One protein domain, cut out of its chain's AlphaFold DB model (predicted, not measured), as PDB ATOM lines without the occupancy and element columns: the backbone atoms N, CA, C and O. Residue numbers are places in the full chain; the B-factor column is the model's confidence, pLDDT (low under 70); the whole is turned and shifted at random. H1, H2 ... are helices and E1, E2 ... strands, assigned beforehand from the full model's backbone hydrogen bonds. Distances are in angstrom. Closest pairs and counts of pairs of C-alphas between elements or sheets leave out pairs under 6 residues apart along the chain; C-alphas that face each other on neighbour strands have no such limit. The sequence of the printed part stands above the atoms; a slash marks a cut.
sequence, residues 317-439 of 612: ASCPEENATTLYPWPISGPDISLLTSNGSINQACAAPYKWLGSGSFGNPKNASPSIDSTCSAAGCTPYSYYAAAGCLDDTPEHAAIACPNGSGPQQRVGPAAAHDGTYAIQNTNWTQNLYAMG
ATOM      1  N   ALA A 317    -121.805 118.469   0.344       94.12
ATOM      2  CA  ALA A 317    -121.697 119.886   0.693       94.12
ATOM      3  C   ALA A 317    -120.304 120.265   1.237       94.12
ATOM      4  O   ALA A 317    -119.966 121.446   1.301       94.12
ATOM      5  N   SER A 318    -119.484 119.277   1.606       93.62
ATOM      6  CA  SER A 318    -118.084 119.434   2.017       93.62
ATOM      7  C   SER A 318    -117.102 119.317   0.847       93.62
ATOM      8  O   SER A 318    -115.889 119.259   1.057       93.62
ATOM      9  N   CYS A 319    -117.608 119.273  -0.387       95.12
ATOM     10  CA  CYS A 319    -116.785 119.191  -1.581       95.12
ATOM     11  C   CYS A 319    -115.814 120.379  -1.678       95.12
ATOM     12  O   CYS A 319    -116.260 121.526  -1.610       95.12
ATOM     13  N   PRO A 320    -114.499 120.126  -1.811       91.94
ATOM     14  CA  PRO A 320    -113.511 121.187  -1.760       91.94
ATOM     15  C   PRO A 320    -113.574 122.102  -2.980       91.94
ATOM     16  O   PRO A 320    -113.973 121.709  -4.080       91.94
ATOM     17  N   GLU A 321    -113.115 123.329  -2.762       90.56
ATOM     18  CA  GLU A 321    -112.819 124.282  -3.822       90.56
ATOM     19  C   GLU A 321    -111.313 124.284  -4.091       90.56
ATOM     20  O   GLU A 321    -110.511 124.299  -3.158       90.56
ATOM     21  N   GLU A 322    -110.918 124.260  -5.357       87.50
ATOM     22  CA  GLU A 322    -109.533 124.372  -5.800       87.50
ATOM     23  C   GLU A 322    -109.225 125.794  -6.269       87.50
ATOM     24  O   GLU A 322    -110.086 126.487  -6.812       87.50
ATOM     25  N   ASN A 323    -107.978 126.229  -6.104       82.69
ATOM     26  CA  ASN A 323    -107.536 127.554  -6.527       82.69
ATOM     27  C   ASN A 323    -106.114 127.521  -7.107       82.69
ATOM     28  O   ASN A 323    -105.476 126.470  -7.205       82.69
ATOM     29  N   ALA A 324    -105.593 128.703  -7.451       76.12
ATOM     30  CA  ALA A 324    -104.267 128.885  -8.046       76.12
ATOM     31  C   ALA A 324    -103.096 128.318  -7.227       76.12
ATOM     32  O   ALA A 324    -101.993 128.183  -7.750       76.12
ATOM     33  N   THR A 325    -103.308 128.040  -5.941       75.19
ATOM     34  CA  THR A 325    -102.280 127.499  -5.045       75.19
ATOM     35  C   THR A 325    -102.354 125.983  -4.890       75.19
ATOM     36  O   THR A 325    -101.388 125.389  -4.419       75.19
ATOM     37  N   THR A 326    -103.457 125.351  -5.302       77.81
ATOM     38  CA  THR A 326    -103.734 123.932  -5.029       77.81
ATOM     39  C   THR A 326    -103.910 123.093  -6.292       77.81
ATOM     40  O   THR A 326    -103.660 121.887  -6.259       77.81
ATOM     41  N   LEU A 327    -104.246 123.717  -7.426       78.12
ATOM     42  CA  LEU A 327    -104.447 123.039  -8.705       78.12
ATOM     43  C   LEU A 327    -103.597 123.651  -9.826       78.12
ATOM     44  O   LEU A 327    -103.513 124.866  -9.989       78.12
ATOM     45  N   TYR A 328    -102.996 122.781 -10.634       72.12
ATOM     46  CA  TYR A 328    -102.191 123.103 -11.807       72.12
ATOM     47  C   TYR A 328    -102.853 122.552 -13.093       72.12
ATOM     48  O   TYR A 328    -103.552 121.549 -13.037       72.12
ATOM     49  N   PRO A 329    -102.626 123.139 -14.280       62.44
ATOM     50  CA  PRO A 329    -102.124 124.478 -14.498       62.44
ATOM     51  C   PRO A 329    -103.179 125.504 -14.119       62.44
ATOM     52  O   PRO A 329    -104.368 125.360 -14.399       62.44
ATOM     53  N   TRP A 330    -102.701 126.586 -13.526       60.06
ATOM     54  CA  TRP A 330    -103.436 127.834 -13.430       60.06
ATOM     55  C   TRP A 330    -102.837 128.777 -14.488       60.06
ATOM     56  O   TRP A 330    -101.613 128.909 -14.522       60.06
ATOM     57  N   PRO A 331    -103.622 129.399 -15.390       55.31
ATOM     58  CA  PRO A 331    -104.949 129.930 -15.138       55.31
ATOM     59  C   PRO A 331    -106.001 129.285 -16.042       55.31
ATOM     60  O   PRO A 331    -106.164 129.661 -17.206       55.31
ATOM     61  N   ILE A 332    -106.799 128.381 -15.477       63.09
ATOM     62  CA  ILE A 332    -108.157 128.203 -15.990       63.09
ATOM     63  C   ILE A 332    -108.790 129.586 -15.830       63.09
ATOM     64  O   ILE A 332    -108.836 130.112 -14.724       63.09
ATOM     65  N   SER A 333    -109.136 130.259 -16.924       53.09
ATOM     66  CA  SER A 333    -109.556 131.664 -16.910       53.09
ATOM     67  C   SER A 333    -110.829 131.848 -16.071       53.09
ATOM     68  O   SER A 333    -111.931 131.739 -16.609       53.09
ATOM     69  N   GLY A 334    -110.706 132.085 -14.762       59.66
ATOM     70  CA  GLY A 334    -111.867 132.051 -13.881       59.66
ATOM     71  C   GLY A 334    -111.583 132.162 -12.377       59.66
ATOM     72  O   GLY A 334    -110.428 132.297 -11.969       59.66
ATOM     73  N   PRO A 335    -112.664 132.179 -11.575       65.81
ATOM     74  CA  PRO A 335    -112.621 132.135 -10.112       65.81
ATOM     75  C   PRO A 335    -112.154 130.763  -9.598       65.81
ATOM     76  O   PRO A 335    -111.916 129.848 -10.387       65.81
ATOM     77  N   ASP A 336    -112.073 130.628  -8.273       83.62
ATOM     78  CA  ASP A 336    -111.909 129.342  -7.591       83.62
ATOM     79  C   ASP A 336    -112.926 128.309  -8.113       83.62
ATOM     80  O   ASP A 336    -114.051 128.641  -8.505       83.62
ATOM     81  N   ILE A 337    -112.497 127.051  -8.166       86.88
ATOM     82  CA  ILE A 337    -113.237 125.954  -8.781       86.88
ATOM     83  C   ILE A 337    -113.869 125.129  -7.682       86.88
ATOM     84  O   ILE A 337    -113.177 124.409  -6.973       86.88
ATOM     85  N   SER A 338    -115.191 125.143  -7.596       91.12
ATOM     86  CA  SER A 338    -115.899 124.126  -6.836       91.12
ATOM     87  C   SER A 338    -115.883 122.812  -7.605       91.12
ATOM     88  O   SER A 338    -116.347 122.740  -8.747       91.12
ATOM     89  N   LEU A 339    -115.381 121.752  -6.972       93.44
ATOM     90  CA  LEU A 339    -115.434 120.394  -7.518       93.44
ATOM     91  C   LEU A 339    -116.841 119.772  -7.406       93.44
ATOM     92  O   LEU A 339    -117.099 118.682  -7.933       93.44
ATOM     93  N   LEU A 340    -117.771 120.474  -6.747       95.75
ATOM     94  CA  LEU A 340    -119.151 120.051  -6.562       95.75
ATOM     95  C   LEU A 340    -119.923 120.193  -7.869       95.75
ATOM     96  O   LEU A 340    -119.993 121.257  -8.481       95.75
ATOM     97  N   THR A 341    -120.559 119.106  -8.275       94.69
ATOM     98  CA  THR A 341    -121.502 119.089  -9.388       94.69
ATOM     99  C   THR A 341    -122.917 119.053  -8.834       94.69
ATOM    100  O   THR A 341    -123.278 118.116  -8.118       94.69
ATOM    101  N   SER A 342    -123.727 120.043  -9.209       94.44
ATOM    102  CA  SER A 342    -125.117 120.176  -8.765       94.44
ATOM    103  C   SER A 342    -126.064 120.457  -9.933       94.44
ATOM    104  O   SER A 342    -125.683 121.041 -10.949       94.44
ATOM    105  N   ASN A 343    -127.328 120.070  -9.770       92.06
ATOM    106  CA  ASN A 343    -128.430 120.407 -10.661       92.06
ATOM    107  C   ASN A 343    -129.533 121.110  -9.859       92.06
ATOM    108  O   ASN A 343    -130.306 120.470  -9.144       92.06
ATOM    109  N   GLY A 344    -129.586 122.441  -9.940       91.19
ATOM    110  CA  GLY A 344    -130.448 123.238  -9.068       91.19
ATOM    111  C   GLY A 344    -130.044 123.066  -7.601       91.19
ATOM    112  O   GLY A 344    -128.888 123.282  -7.255       91.19
ATOM    113  N   SER A 345    -130.987 122.654  -6.753       93.12
ATOM    114  CA  SER A 345    -130.764 122.378  -5.325       93.12
ATOM    115  C   SER A 345    -130.324 120.937  -5.024       93.12
ATOM    116  O   SER A 345    -130.341 120.523  -3.863       93.12
ATOM    117  N   ILE A 346    -129.973 120.153  -6.046       95.94
ATOM    118  CA  ILE A 346    -129.553 118.757  -5.899       95.94
ATOM    119  C   ILE A 346    -128.044 118.676  -6.100       95.94
ATOM    120  O   ILE A 346    -127.557 118.915  -7.205       95.94
ATOM    121  N   ASN A 347    -127.318 118.289  -5.057       96.56
ATOM    122  CA  ASN A 347    -125.911 117.919  -5.150       96.56
ATOM    123  C   ASN A 347    -125.810 116.510  -5.744       96.56
ATOM    124  O   ASN A 347    -126.508 115.599  -5.309       96.56
ATOM    125  N   GLN A 348    -124.981 116.333  -6.769       95.50
ATOM    126  CA  GLN A 348    -124.954 115.096  -7.555       95.50
ATOM    127  C   GLN A 348    -123.675 114.285  -7.373       95.50
ATOM    128  O   GLN A 348    -123.734 113.056  -7.414       95.50
ATOM    129  N   ALA A 349    -122.532 114.964  -7.264       96.38
ATOM    130  CA  ALA A 349    -121.213 114.356  -7.131       96.38
ATOM    131  C   ALA A 349    -120.171 115.409  -6.742       96.38
ATOM    132  O   ALA A 349    -120.311 116.577  -7.100       96.38
ATOM    133  N   CYS A 350    -119.099 114.980  -6.091       96.88
ATOM    134  CA  CYS A 350    -117.890 115.761  -5.894       96.88
ATOM    135  C   CYS A 350    -116.781 115.122  -6.735       96.88
ATOM    136  O   CYS A 350    -116.355 114.002  -6.453       96.88
ATOM    137  N   ALA A 351    -116.383 115.780  -7.824       94.75
ATOM    138  CA  ALA A 351    -115.465 115.203  -8.802       94.75
ATOM    139  C   ALA A 351    -114.010 115.371  -8.351       94.75
ATOM    140  O   ALA A 351    -113.610 116.466  -7.970       94.75
ATOM    141  N   ALA A 352    -113.193 114.321  -8.456       91.69
ATOM    142  CA  ALA A 352    -111.759 114.471  -8.233       91.69
ATOM    143  C   ALA A 352    -111.141 115.444  -9.264       91.69
ATOM    144  O   ALA A 352    -111.648 115.551 -10.391       91.69
ATOM    145  N   PRO A 353    -110.020 116.117  -8.944       88.19
ATOM    146  CA  PRO A 353    -109.412 117.119  -9.818       88.19
ATOM    147  C   PRO A 353    -109.208 116.678 -11.274       88.19
ATOM    148  O   PRO A 353    -109.533 117.420 -12.202       88.19
ATOM    149  N   TYR A 354    -108.741 115.445 -11.511       84.12
ATOM    150  CA  TYR A 354    -108.542 114.977 -12.886       84.12
ATOM    151  C   TYR A 354    -109.854 114.762 -13.641       84.12
ATOM    152  O   TYR A 354    -109.890 114.957 -14.851       84.12
ATOM    153  N   LYS A 355    -110.951 114.401 -12.967       89.19
ATOM    154  CA  LYS A 355    -112.260 114.271 -13.622       89.19
ATOM    155  C   LYS A 355    -112.760 115.617 -14.099       89.19
ATOM    156  O   LYS A 355    -113.236 115.715 -15.225       89.19
ATOM    157  N   TRP A 356    -112.593 116.652 -13.279       89.31
ATOM    158  CA  TRP A 356    -112.890 118.022 -13.681       89.31
ATOM    159  C   TRP A 356    -111.991 118.480 -14.846       89.31
ATOM    160  O   TRP A 356    -112.474 119.048 -15.823       89.31
ATOM    161  N   LEU A 357    -110.694 118.151 -14.826       84.25
ATOM    162  CA  LEU A 357    -109.779 118.462 -15.936       84.25
ATOM    163  C   LEU A 357    -110.116 117.709 -17.235       84.25
ATOM    164  O   LEU A 357    -109.868 118.228 -18.323       84.25
ATOM    165  N   GLY A 358    -110.668 116.501 -17.129       81.31
ATOM    166  CA  GLY A 358    -110.993 115.628 -18.259       81.31
ATOM    167  C   GLY A 358    -112.400 115.797 -18.832       81.31
ATOM    168  O   GLY A 358    -112.696 115.198 -19.863       81.31
ATOM    169  N   SER A 359    -113.271 116.582 -18.196       83.38
ATOM    170  CA  SER A 359    -114.676 116.719 -18.593       83.38
ATOM    171  C   SER A 359    -115.143 118.169 -18.551       83.38
ATOM    172  O   SER A 359    -114.896 118.901 -17.597       83.38
ATOM    173  N   GLY A 360    -115.921 118.560 -19.561       82.44
ATOM    174  CA  GLY A 360    -116.610 119.853 -19.584       82.44
ATOM    175  C   GLY A 360    -117.930 119.889 -18.813       82.44
ATOM    176  O   GLY A 360    -118.672 120.865 -18.927       82.44
ATOM    177  N   SER A 361    -118.264 118.837 -18.060       86.31
ATOM    178  CA  SER A 361    -119.574 118.679 -17.418       86.31
ATOM    179  C   SER A 361    -119.555 118.867 -15.902       86.31
ATOM    180  O   SER A 361    -120.624 119.105 -15.333       86.31
ATOM    181  N   PHE A 362    -118.389 118.779 -15.261       89.62
ATOM    182  CA  PHE A 362    -118.253 118.791 -13.802       89.62
ATOM    183  C   PHE A 362    -117.877 120.151 -13.225       89.62
ATOM    184  O   PHE A 362    -117.222 120.957 -13.883       89.62
ATOM    185  N   GLY A 363    -118.238 120.342 -11.955       88.06
ATOM    186  CA  GLY A 363    -117.823 121.475 -11.134       88.06
ATOM    187  C   GLY A 363    -118.442 122.817 -11.523       88.06
ATOM    188  O   GLY A 363    -119.276 122.924 -12.432       88.06
ATOM    189  N   ASN A 364    -118.012 123.855 -10.811       87.12
ATOM    190  CA  ASN A 364    -118.374 125.242 -11.069       87.12
ATOM    191  C   ASN A 364    -117.170 126.182 -10.826       87.12
ATOM    192  O   ASN A 364    -116.737 126.292  -9.682       87.12
ATOM    193  N   PRO A 365    -116.654 126.884 -11.854       86.81
ATOM    194  CA  PRO A 365    -117.076 126.787 -13.246       86.81
ATOM    195  C   PRO A 365    -116.765 125.405 -13.833       86.81
ATOM    196  O   PRO A 365    -115.850 124.700 -13.403       86.81
ATOM    197  N   LYS A 366    -117.532 125.028 -14.856       86.56
ATOM    198  CA  LYS A 366    -117.205 123.859 -15.674       86.56
ATOM    199  C   LYS A 366    -115.920 124.115 -16.450       86.56
ATOM    200  O   LYS A 366    -115.696 125.237 -16.910       86.56
ATOM    201  N   ASN A 367    -115.113 123.077 -16.650       79.69
ATOM    202  CA  ASN A 367    -113.924 123.194 -17.480       79.69
ATOM    203  C   ASN A 367    -114.316 123.373 -18.957       79.69
ATOM    204  O   ASN A 367    -114.683 122.423 -19.641       79.69
ATOM    205  N   ALA A 368    -114.249 124.603 -19.465       71.88
ATOM    206  CA  ALA A 368    -114.605 124.898 -20.853       71.88
ATOM    207  C   ALA A 368    -113.625 124.297 -21.882       71.88
ATOM    208  O   ALA A 368    -113.983 124.186 -23.054       71.88
ATOM    209  N   SER A 369    -112.421 123.900 -21.449       70.69
ATOM    210  CA  SER A 369    -111.346 123.398 -22.312       70.69
ATOM    211  C   SER A 369    -110.646 122.179 -21.688       70.69
ATOM    212  O   SER A 369    -109.503 122.287 -21.233       70.69
ATOM    213  N   PRO A 370    -111.300 121.001 -21.649       64.94
ATOM    214  CA  PRO A 370    -110.633 119.763 -21.263       64.94
ATOM    215  C   PRO A 370    -109.551 119.424 -22.313       64.94
ATOM    216  O   PRO A 370    -109.882 119.017 -23.422       64.94
ATOM    217  N   SER A 371    -108.264 119.613 -21.961       59.38
ATOM    218  CA  SER A 371    -107.029 119.572 -22.800       59.38
ATOM    219  C   SER A 371    -106.860 120.781 -23.753       59.38
ATOM    220  O   SER A 371    -107.822 121.211 -24.373       59.38
ATOM    221  N   ILE A 372    -105.720 121.463 -23.940       51.75
ATOM    222  CA  ILE A 372    -104.271 121.208 -23.813       51.75
ATOM    223  C   ILE A 372    -103.637 122.503 -23.259       51.75
ATOM    224  O   ILE A 372    -103.919 123.578 -23.789       51.75
ATOM    225  N   ASP A 373    -102.777 122.434 -22.238       55.75
ATOM    226  CA  ASP A 373    -101.927 123.584 -21.885       55.75
ATOM    227  C   ASP A 373    -100.690 123.597 -22.800       55.75
ATOM    228  O   ASP A 373    -100.018 122.581 -22.967       55.75
ATOM    229  N   SER A 374    -100.384 124.762 -23.373       51.25
ATOM    230  CA  SER A 374     -99.155 125.067 -24.118       51.25
ATOM    231  C   SER A 374     -97.843 124.778 -23.372       51.25
ATOM    232  O   SER A 374     -96.785 124.745 -24.000       51.25
ATOM    233  N   THR A 375     -97.892 124.601 -22.048       54.84
ATOM    234  CA  THR A 375     -96.742 124.225 -21.212       54.84
ATOM    235  C   THR A 375     -96.500 122.712 -21.144       54.84
ATOM    236  O   THR A 375     -95.414 122.290 -20.732       54.84
ATOM    237  N   CYS A 376     -97.462 121.892 -21.587       58.00
ATOM    238  CA  CYS A 376     -97.254 120.465 -21.799       58.00
ATOM    239  C   CYS A 376     -96.513 120.240 -23.133       58.00
ATOM    240  O   CYS A 376     -96.778 120.916 -24.130       58.00
ATOM    241  N   SER A 377     -95.576 119.289 -23.175       55.09
ATOM    242  CA  SER A 377     -94.857 118.969 -24.416       55.09
ATOM    243  C   SER A 377     -95.802 118.430 -25.515       55.09
ATOM    244  O   SER A 377     -96.895 117.936 -25.238       55.09
ATOM    245  N   ALA A 378     -95.367 118.483 -26.779       52.62
ATOM    246  CA  ALA A 378     -96.174 118.162 -27.964       52.62
ATOM    247  C   ALA A 378     -96.572 116.673 -28.143       52.62
ATOM    248  O   ALA A 378     -96.981 116.288 -29.237       52.62
ATOM    249  N   ALA A 379     -96.477 115.825 -27.114       54.28
ATOM    250  CA  ALA A 379     -96.732 114.387 -27.221       54.28
ATOM    251  C   ALA A 379     -97.644 113.838 -26.105       54.28
ATOM    252  O   ALA A 379     -97.226 113.045 -25.271       54.28
ATOM    253  N   GLY A 380     -98.924 114.223 -26.120       56.41
ATOM    254  CA  GLY A 380     -99.997 113.472 -25.445       56.41
ATOM    255  C   GLY A 380    -100.172 113.692 -23.937       56.41
ATOM    256  O   GLY A 380    -101.221 113.333 -23.406       56.41
ATOM    257  N   CYS A 381     -99.225 114.337 -23.254       63.34
ATOM    258  CA  CYS A 381     -99.379 114.709 -21.848       63.34
ATOM    259  C   CYS A 381    -100.252 115.960 -21.686       63.34
ATOM    260  O   CYS A 381    -100.034 116.982 -22.331       63.34
ATOM    261  N   THR A 382    -101.246 115.884 -20.803       69.25
ATOM    262  CA  THR A 382    -102.187 116.974 -20.502       69.25
ATOM    263  C   THR A 382    -102.259 117.214 -18.991       69.25
ATOM    264  O   THR A 382    -101.818 116.360 -18.218       69.25
ATOM    265  N   PRO A 383    -102.875 118.314 -18.520       72.44
ATOM    266  CA  PRO A 383    -103.192 118.469 -17.101       72.44
ATOM    267  C   PRO A 383    -103.994 117.302 -16.520       72.44
ATOM    268  O   PRO A 383    -103.778 116.898 -15.384       72.44
ATOM    269  N   TYR A 384    -104.886 116.708 -17.317       77.06
ATOM    270  CA  TYR A 384    -105.582 115.481 -16.942       77.06
ATOM    271  C   TYR A 384    -104.585 114.361 -16.621       77.06
ATOM    272  O   TYR A 384    -104.648 113.779 -15.545       77.06
ATOM    273  N   SER A 385    -103.622 114.105 -17.512       71.38
ATOM    274  CA  SER A 385    -102.583 113.081 -17.342       71.38
ATOM    275  C   SER A 385    -101.756 113.275 -16.072       71.38
ATOM    276  O   SER A 385    -101.358 112.297 -15.440       71.38
ATOM    277  N   TYR A 386    -101.533 114.529 -15.682       71.75
ATOM    278  CA  TYR A 386    -100.779 114.884 -14.488       71.75
ATOM    279  C   TYR A 386    -101.437 114.387 -13.197       71.75
ATOM    280  O   TYR A 386    -100.751 113.825 -12.345       71.75
ATOM    281  N   TYR A 387    -102.762 114.523 -13.083       76.00
ATOM    282  CA  TYR A 387    -103.531 114.070 -11.917       76.00
ATOM    283  C   TYR A 387    -104.125 112.669 -12.072       76.00
ATOM    284  O   TYR A 387    -104.408 112.033 -11.066       76.00
ATOM    285  N   ALA A 388    -104.310 112.166 -13.292       73.19
ATOM    286  CA  ALA A 388    -104.847 110.826 -13.553       73.19
ATOM    287  C   ALA A 388    -103.761 109.743 -13.659       73.19
ATOM    288  O   ALA A 388    -104.089 108.566 -13.762       73.19
ATOM    289  N   ALA A 389    -102.484 110.144 -13.714       66.81
ATOM    290  CA  ALA A 389    -101.351 109.278 -14.043       66.81
ATOM    291  C   ALA A 389    -101.508 108.495 -15.365       66.81
ATOM    292  O   ALA A 389    -100.966 107.406 -15.539       66.81
ATOM    293  N   ALA A 390    -102.258 109.055 -16.317       62.47
ATOM    294  CA  ALA A 390    -102.659 108.380 -17.546       62.47
ATOM    295  C   ALA A 390    -101.984 108.989 -18.784       62.47
ATOM    296  O   ALA A 390    -101.996 110.206 -18.968       62.47
ATOM    297  N   GLY A 391    -101.459 108.146 -19.678       54.19
ATOM    298  CA  GLY A 391    -101.012 108.561 -21.018       54.19
ATOM    299  C   GLY A 391     -99.643 109.250 -21.100       54.19
ATOM    300  O   GLY A 391     -99.321 109.795 -22.147       54.19
ATOM    301  N   CYS A 392     -98.844 109.214 -20.029       55.56
ATOM    302  CA  CYS A 392     -97.476 109.763 -19.992       55.56
ATOM    303  C   CYS A 392     -96.399 108.713 -19.656       55.56
ATOM    304  O   CYS A 392     -95.264 109.079 -19.365       55.56
ATOM    305  N   LEU A 393     -96.762 107.428 -19.633       47.56
ATOM    306  CA  LEU A 393     -95.911 106.334 -19.164       47.56
ATOM    307  C   LEU A 393     -95.491 105.447 -20.335       47.56
ATOM    308  O   LEU A 393     -96.196 104.505 -20.674       47.56
ATOM    309  N   ASP A 394     -94.332 105.754 -20.904       46.00
ATOM    310  CA  ASP A 394     -93.377 104.722 -21.299       46.00
ATOM    311  C   ASP A 394     -92.154 104.953 -20.385       46.00
ATOM    312  O   ASP A 394     -91.709 106.083 -20.217       46.00
ATOM    313  N   ASP A 395     -91.616 103.941 -19.711       44.03
ATOM    314  CA  ASP A 395     -90.715 104.131 -18.554       44.03
ATOM    315  C   ASP A 395     -89.250 104.506 -18.897       44.03
ATOM    316  O   ASP A 395     -88.323 104.164 -18.157       44.03
ATOM    317  N   THR A 396     -88.980 105.180 -20.024       45.84
ATOM    318  CA  THR A 396     -87.602 105.560 -20.397       45.84
ATOM    319  C   THR A 396     -87.177 106.941 -19.859       45.84
ATOM    320  O   THR A 396     -87.982 107.873 -19.795       45.84
ATOM    321  N   PRO A 397     -85.891 107.125 -19.488       46.03
ATOM    322  CA  PRO A 397     -85.347 108.401 -19.001       46.03
ATOM    323  C   PRO A 397     -85.503 109.593 -19.959       46.03
ATOM    324  O   PRO A 397     -85.433 110.739 -19.514       46.03
ATOM    325  N   GLU A 398     -85.725 109.362 -21.259       46.62
ATOM    326  CA  GLU A 398     -86.009 110.432 -22.225       46.62
ATOM    327  C   GLU A 398     -87.368 111.131 -21.986       46.62
ATOM    328  O   GLU A 398     -87.575 112.247 -22.466       46.62
ATOM    329  N   HIS A 399     -88.278 110.546 -21.197       51.34
ATOM    330  CA  HIS A 399     -89.652 111.042 -21.029       51.34
ATOM    331  C   HIS A 399     -89.852 112.120 -19.963       51.34
ATOM    332  O   HIS A 399     -90.893 112.780 -19.956       51.34
ATOM    333  N   ALA A 400     -88.838 112.421 -19.145       46.34
ATOM    334  CA  ALA A 400     -88.857 113.634 -18.324       46.34
ATOM    335  C   ALA A 400     -89.015 114.905 -19.190       46.34
ATOM    336  O   ALA A 400     -89.594 115.886 -18.740       46.34
ATOM    337  N   ALA A 401     -88.574 114.869 -20.455       43.91
ATOM    338  CA  ALA A 401     -88.743 115.956 -21.424       43.91
ATOM    339  C   ALA A 401     -90.136 116.012 -22.095       43.91
ATOM    340  O   ALA A 401     -90.396 116.932 -22.872       43.91
ATOM    341  N   ILE A 402     -91.012 115.025 -21.846       46.38
ATOM    342  CA  ILE A 402     -92.348 114.902 -22.471       46.38
ATOM    343  C   ILE A 402     -93.499 115.183 -21.480       46.38
ATOM    344  O   ILE A 402     -94.648 115.417 -21.854       46.38
ATOM    345  N   ALA A 403     -93.159 115.243 -20.206       52.41
ATOM    346  CA  ALA A 403     -94.030 115.433 -19.063       52.41
ATOM    347  C   ALA A 403     -94.859 116.748 -19.058       52.41
ATOM    348  O   ALA A 403     -94.552 117.691 -19.795       52.41
ATOM    349  N   CYS A 404     -95.918 116.821 -18.231       54.50
ATOM    350  CA  CYS A 404     -96.698 118.052 -18.022       54.50
ATOM    351  C   CYS A 404     -96.785 118.436 -16.533       54.50
ATOM    352  O   CYS A 404     -97.389 117.664 -15.790       54.50
ATOM    353  N   PRO A 405     -96.251 119.604 -16.107       55.69
ATOM    354  CA  PRO A 405     -95.367 120.504 -16.869       55.69
ATOM    355  C   PRO A 405     -94.106 119.808 -17.414       55.69
ATOM    356  O   PRO A 405     -93.695 118.752 -16.940       55.69
ATOM    357  N   ASN A 406     -93.460 120.393 -18.427       53.62
ATOM    358  CA  ASN A 406     -92.209 119.843 -18.960       53.62
ATOM    359  C   ASN A 406     -91.171 119.644 -17.831       53.62
ATOM    360  O   ASN A 406     -90.889 120.582 -17.084       53.62
ATOM    361  N   GLY A 407     -90.620 118.434 -17.684       52.88
ATOM    362  CA  GLY A 407     -89.749 118.055 -16.562       52.88
ATOM    363  C   GLY A 407     -90.426 117.314 -15.397       52.88
ATOM    364  O   GLY A 407     -89.707 116.862 -14.507       52.88
ATOM    365  N   SER A 408     -91.758 117.157 -15.371       52.66
ATOM    366  CA  SER A 408     -92.497 116.480 -14.283       52.66
ATOM    367  C   SER A 408     -93.272 115.226 -14.722       52.66
ATOM    368  O   SER A 408     -94.302 115.318 -15.391       52.66
ATOM    369  N   GLY A 409     -92.828 114.032 -14.325       49.97
ATOM    370  CA  GLY A 409     -93.557 112.791 -14.628       49.97
ATOM    371  C   GLY A 409     -95.012 112.789 -14.112       49.97
ATOM    372  O   GLY A 409     -95.342 113.567 -13.213       49.97
ATOM    373  N   PRO A 410     -95.893 111.915 -14.641       54.53
ATOM    374  CA  PRO A 410     -97.254 111.739 -14.124       54.53
ATOM    375  C   PRO A 410     -97.230 111.525 -12.604       54.53
ATOM    376  O   PRO A 410     -96.515 110.657 -12.109       54.53
ATOM    377  N   GLN A 411     -97.960 112.370 -11.871       53.06
ATOM    378  CA  GLN A 411     -97.978 112.449 -10.405       53.06
ATOM    379  C   GLN A 411     -96.603 112.570  -9.694       53.06
ATOM    380  O   GLN A 411     -96.569 112.554  -8.467       53.06
ATOM    381  N   GLN A 412     -95.469 112.766 -10.385       48.09
ATOM    382  CA  GLN A 412     -94.143 112.853  -9.749       48.09
ATOM    383  C   GLN A 412     -93.716 114.292  -9.392       48.09
ATOM    384  O   GLN A 412     -93.693 115.175 -10.243       48.09
ATOM    385  N   ARG A 413     -93.276 114.465  -8.132       49.22
ATOM    386  CA  ARG A 413     -92.320 115.452  -7.559       49.22
ATOM    387  C   ARG A 413     -92.427 116.944  -7.919       49.22
ATOM    388  O   ARG A 413     -91.481 117.686  -7.638       49.22
ATOM    389  N   VAL A 414     -93.521 117.420  -8.499       46.09
ATOM    390  CA  VAL A 414     -93.710 118.852  -8.754       46.09
ATOM    391  C   VAL A 414     -95.025 119.290  -8.108       46.09
ATOM    392  O   VAL A 414     -96.091 118.754  -8.375       46.09
ATOM    393  N   GLY A 415     -94.958 120.218  -7.156       43.19
ATOM    394  CA  GLY A 415     -96.151 120.859  -6.607       43.19
ATOM    395  C   GLY A 415     -96.691 121.928  -7.568       43.19
ATOM    396  O   GLY A 415     -95.988 122.338  -8.489       43.19
ATOM    397  N   PRO A 416     -97.919 122.432  -7.357       43.41
ATOM    398  CA  PRO A 416     -98.486 123.544  -8.134       43.41
ATOM    399  C   PRO A 416     -97.716 124.878  -7.990       43.41
ATOM    400  O   PRO A 416     -97.983 125.823  -8.728       43.41
ATOM    401  N   ALA A 417     -96.734 124.969  -7.084       40.62
ATOM    402  CA  ALA A 417     -95.867 126.133  -6.924       40.62
ATOM    403  C   ALA A 417     -94.533 125.972  -7.680       40.62
ATOM    404  O   ALA A 417     -93.970 124.885  -7.754       40.62
ATOM    405  N   ALA A 418     -93.952 127.090  -8.134       38.41
ATOM    406  CA  ALA A 418     -92.613 127.166  -8.745       38.41
ATOM    407  C   ALA A 418     -91.461 126.626  -7.859       38.41
ATOM    408  O   ALA A 418     -90.310 126.567  -8.292       38.41
ATOM    409  N   ALA A 419     -91.756 126.251  -6.614       42.03
ATOM    410  CA  ALA A 419     -90.865 125.498  -5.755       42.03
ATOM    411  C   ALA A 419     -91.096 124.000  -5.996       42.03
ATOM    412  O   ALA A 419     -92.071 123.420  -5.524       42.03
ATOM    413  N   HIS A 420     -90.174 123.389  -6.735       43.78
ATOM    414  CA  HIS A 420     -90.025 121.943  -6.895       43.78
ATOM    415  C   HIS A 420     -89.725 121.274  -5.538       43.78
ATOM    416  O   HIS A 420     -88.589 120.891  -5.262       43.78
ATOM    417  N   ASP A 421     -90.719 121.187  -4.656       44.34
ATOM    418  CA  ASP A 421     -90.562 120.715  -3.274       44.34
ATOM    419  C   ASP A 421     -90.478 119.183  -3.141       44.34
ATOM    420  O   ASP A 421     -90.251 118.662  -2.049       44.34
ATOM    421  N   GLY A 422     -90.609 118.455  -4.255       42.81
ATOM    422  CA  GLY A 422     -90.432 117.009  -4.310       42.81
ATOM    423  C   GLY A 422     -91.634 116.187  -3.841       42.81
ATOM    424  O   GLY A 422     -91.466 114.984  -3.643       42.81
ATOM    425  N   THR A 423     -92.822 116.784  -3.688       48.56
ATOM    426  CA  THR A 423     -94.057 116.087  -3.271       48.56
ATOM    427  C   THR A 423     -94.969 115.707  -4.454       48.56
ATOM    428  O   THR A 423     -94.828 116.239  -5.557       48.56
ATOM    429  N   TYR A 424     -95.877 114.735  -4.266       57.44
ATOM    430  CA  TYR A 424     -96.841 114.309  -5.297       57.44
ATOM    431  C   TYR A 424     -97.905 115.394  -5.514       57.44
ATOM    432  O   TYR A 424     -98.575 115.811  -4.571       57.44
ATOM    433  N   ALA A 425     -98.126 115.805  -6.763       62.25
ATOM    434  CA  ALA A 425     -98.968 116.955  -7.095       62.25
ATOM    435  C   ALA A 425    -100.409 116.878  -6.566       62.25
ATOM    436  O   ALA A 425    -100.944 117.865  -6.066       62.25
ATOM    437  N   ILE A 426    -101.032 115.697  -6.643       69.50
ATOM    438  CA  ILE A 426    -102.404 115.499  -6.164       69.50
ATOM    439  C   ILE A 426    -102.503 115.612  -4.642       69.50
ATOM    440  O   ILE A 426    -103.542 116.012  -4.126       69.50
ATOM    441  N   GLN A 427    -101.427 115.344  -3.899       71.75
ATOM    442  CA  GLN A 427    -101.437 115.436  -2.439       71.75
ATOM    443  C   GLN A 427    -101.520 116.885  -1.946       71.75
ATOM    444  O   GLN A 427    -101.976 117.112  -0.831       71.75
ATOM    445  N   ASN A 428    -101.140 117.857  -2.777       71.69
ATOM    446  CA  ASN A 428    -101.182 119.285  -2.446       71.69
ATOM    447  C   ASN A 428    -102.507 119.969  -2.827       71.69
ATOM    448  O   ASN A 428    -102.677 121.159  -2.572       71.69
ATOM    449  N   THR A 429    -103.441 119.234  -3.430       80.62
ATOM    450  CA  THR A 429    -104.780 119.742  -3.760       80.62
ATOM    451  C   THR A 429    -105.633 119.903  -2.500       80.62
ATOM    452  O   THR A 429    -105.456 119.163  -1.522       80.62
ATOM    453  N   ASN A 430    -106.604 120.821  -2.527       87.25
ATOM    454  CA  ASN A 430    -107.592 120.906  -1.449       87.25
ATOM    455  C   ASN A 430    -108.428 119.625  -1.369       87.25
ATOM    456  O   ASN A 430    -108.822 119.236  -0.272       87.25
ATOM    457  N   TRP A 431    -108.624 118.932  -2.493       90.12
ATOM    458  CA  TRP A 431    -109.180 117.586  -2.581       90.12
ATOM    459  C   TRP A 431    -108.573 116.635  -1.555       90.12
ATOM    460  O   TRP A 431    -109.246 116.211  -0.614       90.12
ATOM    461  N   THR A 432    -107.285 116.341  -1.700       84.94
ATOM    462  CA  THR A 432    -106.610 115.376  -0.834       84.94
ATOM    463  C   THR A 432    -106.531 115.906   0.595       84.94
ATOM    464  O   THR A 432    -106.862 115.201   1.547       84.94
ATOM    465  N   GLN A 433    -106.155 117.175   0.764       81.88
ATOM    466  CA  GLN A 433    -105.955 117.771   2.085       81.88
ATOM    467  C   GLN A 433    -107.239 117.817   2.922       81.88
ATOM    468  O   GLN A 433    -107.184 117.519   4.117       81.88
ATOM    469  N   ASN A 434    -108.386 118.149   2.323       88.06
ATOM    470  CA  ASN A 434    -109.657 118.208   3.042       88.06
ATOM    471  C   ASN A 434    -110.210 116.812   3.331       88.06
ATOM    472  O   ASN A 434    -110.712 116.594   4.430       88.06
ATOM    473  N   LEU A 435    -110.085 115.855   2.404       89.50
ATOM    474  CA  LEU A 435    -110.493 114.470   2.660       89.50
ATOM    475  C   LEU A 435    -109.737 113.882   3.855       89.50
ATOM    476  O   LEU A 435    -110.363 113.388   4.795       89.50
ATOM    477  N   TYR A 436    -108.411 114.030   3.877       82.62
ATOM    478  CA  TYR A 436    -107.604 113.616   5.025       82.62
ATOM    479  C   TYR A 436    -107.993 114.363   6.301       82.62
ATOM    480  O   TYR A 436    -108.196 113.722   7.333       82.62
ATOM    481  N   ALA A 437    -108.182 115.687   6.229       81.62
ATOM    482  CA  ALA A 437    -108.617 116.498   7.369       81.62
ATOM    483  C   ALA A 437    -109.926 115.998   7.973       81.62
ATOM    484  O   ALA A 437    -110.060 115.945   9.193       81.62
ATOM    485  N   MET A 438    -110.868 115.574   7.139       86.69
ATOM    486  CA  MET A 438    -112.136 115.016   7.589       86.69
ATOM    487  C   MET A 438    -112.028 113.584   8.138       86.69
ATOM    488  O   MET A 438    -113.015 113.066   8.652       86.69
ATOM    489  N   GLY A 439    -110.850 112.960   8.067       82.50
ATOM    490  CA  GLY A 439    -110.584 111.620   8.589       82.50
ATOM    491  C   GLY A 439    -110.730 110.497   7.569       82.50
ATOM    492  O   GLY A 439    -110.821 109.346   7.982       82.50
TER     493      GLY A 439
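This is residues 317 to 439 of the 612 residues of an uncharacterized protein of Candidatus Competibacteraceae bacterium (UniProt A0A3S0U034). Little regular structure: an elongated body mostly of loops, with hairpin E1-E2 at one end, helix H3 at the other, and touching helices H1 and H2 between. The 123 printed residues include two antiparallel strands, then five helices; named elements, mixed in class, hold 39. It is compact, radius of gyration of the C-alphas 14.5 A, spanning 49 by 30 by 22 A.

E1, residues 340 to 343, and E2, 346 to 351, form a hairpin; N 341 and O 349 are 2.8 A apart. H1, 353 to 358, touches H2, 383 to 388, at C-alphas 354 and 384, 5.0 A. H3, 397 to 401, touches no helix. H2 only just touches H4, 425 to 428, with 3 C-alpha pairs within 8 A, closest 387 and 426, 6.0 A. H5, 430 to 437, is close to H4 but not clearly touching, closest C-alphas 426 and 432, 6.8 A. Every O i to N i+4 pair is within hydrogen-bond range in H1, H2 and H5; H3 has 0 of 1, and 1 of 2 O i to N i+3.

E2 measures 14.8 A. E1 begins at (-119.151, 120.051, -6.562); H5 ends at (-108.617, 116.498, 7.369).

The printed part has no cut. Links H1-H2 and H3-H4 are long. pLDDT is under 70 for 58 residues.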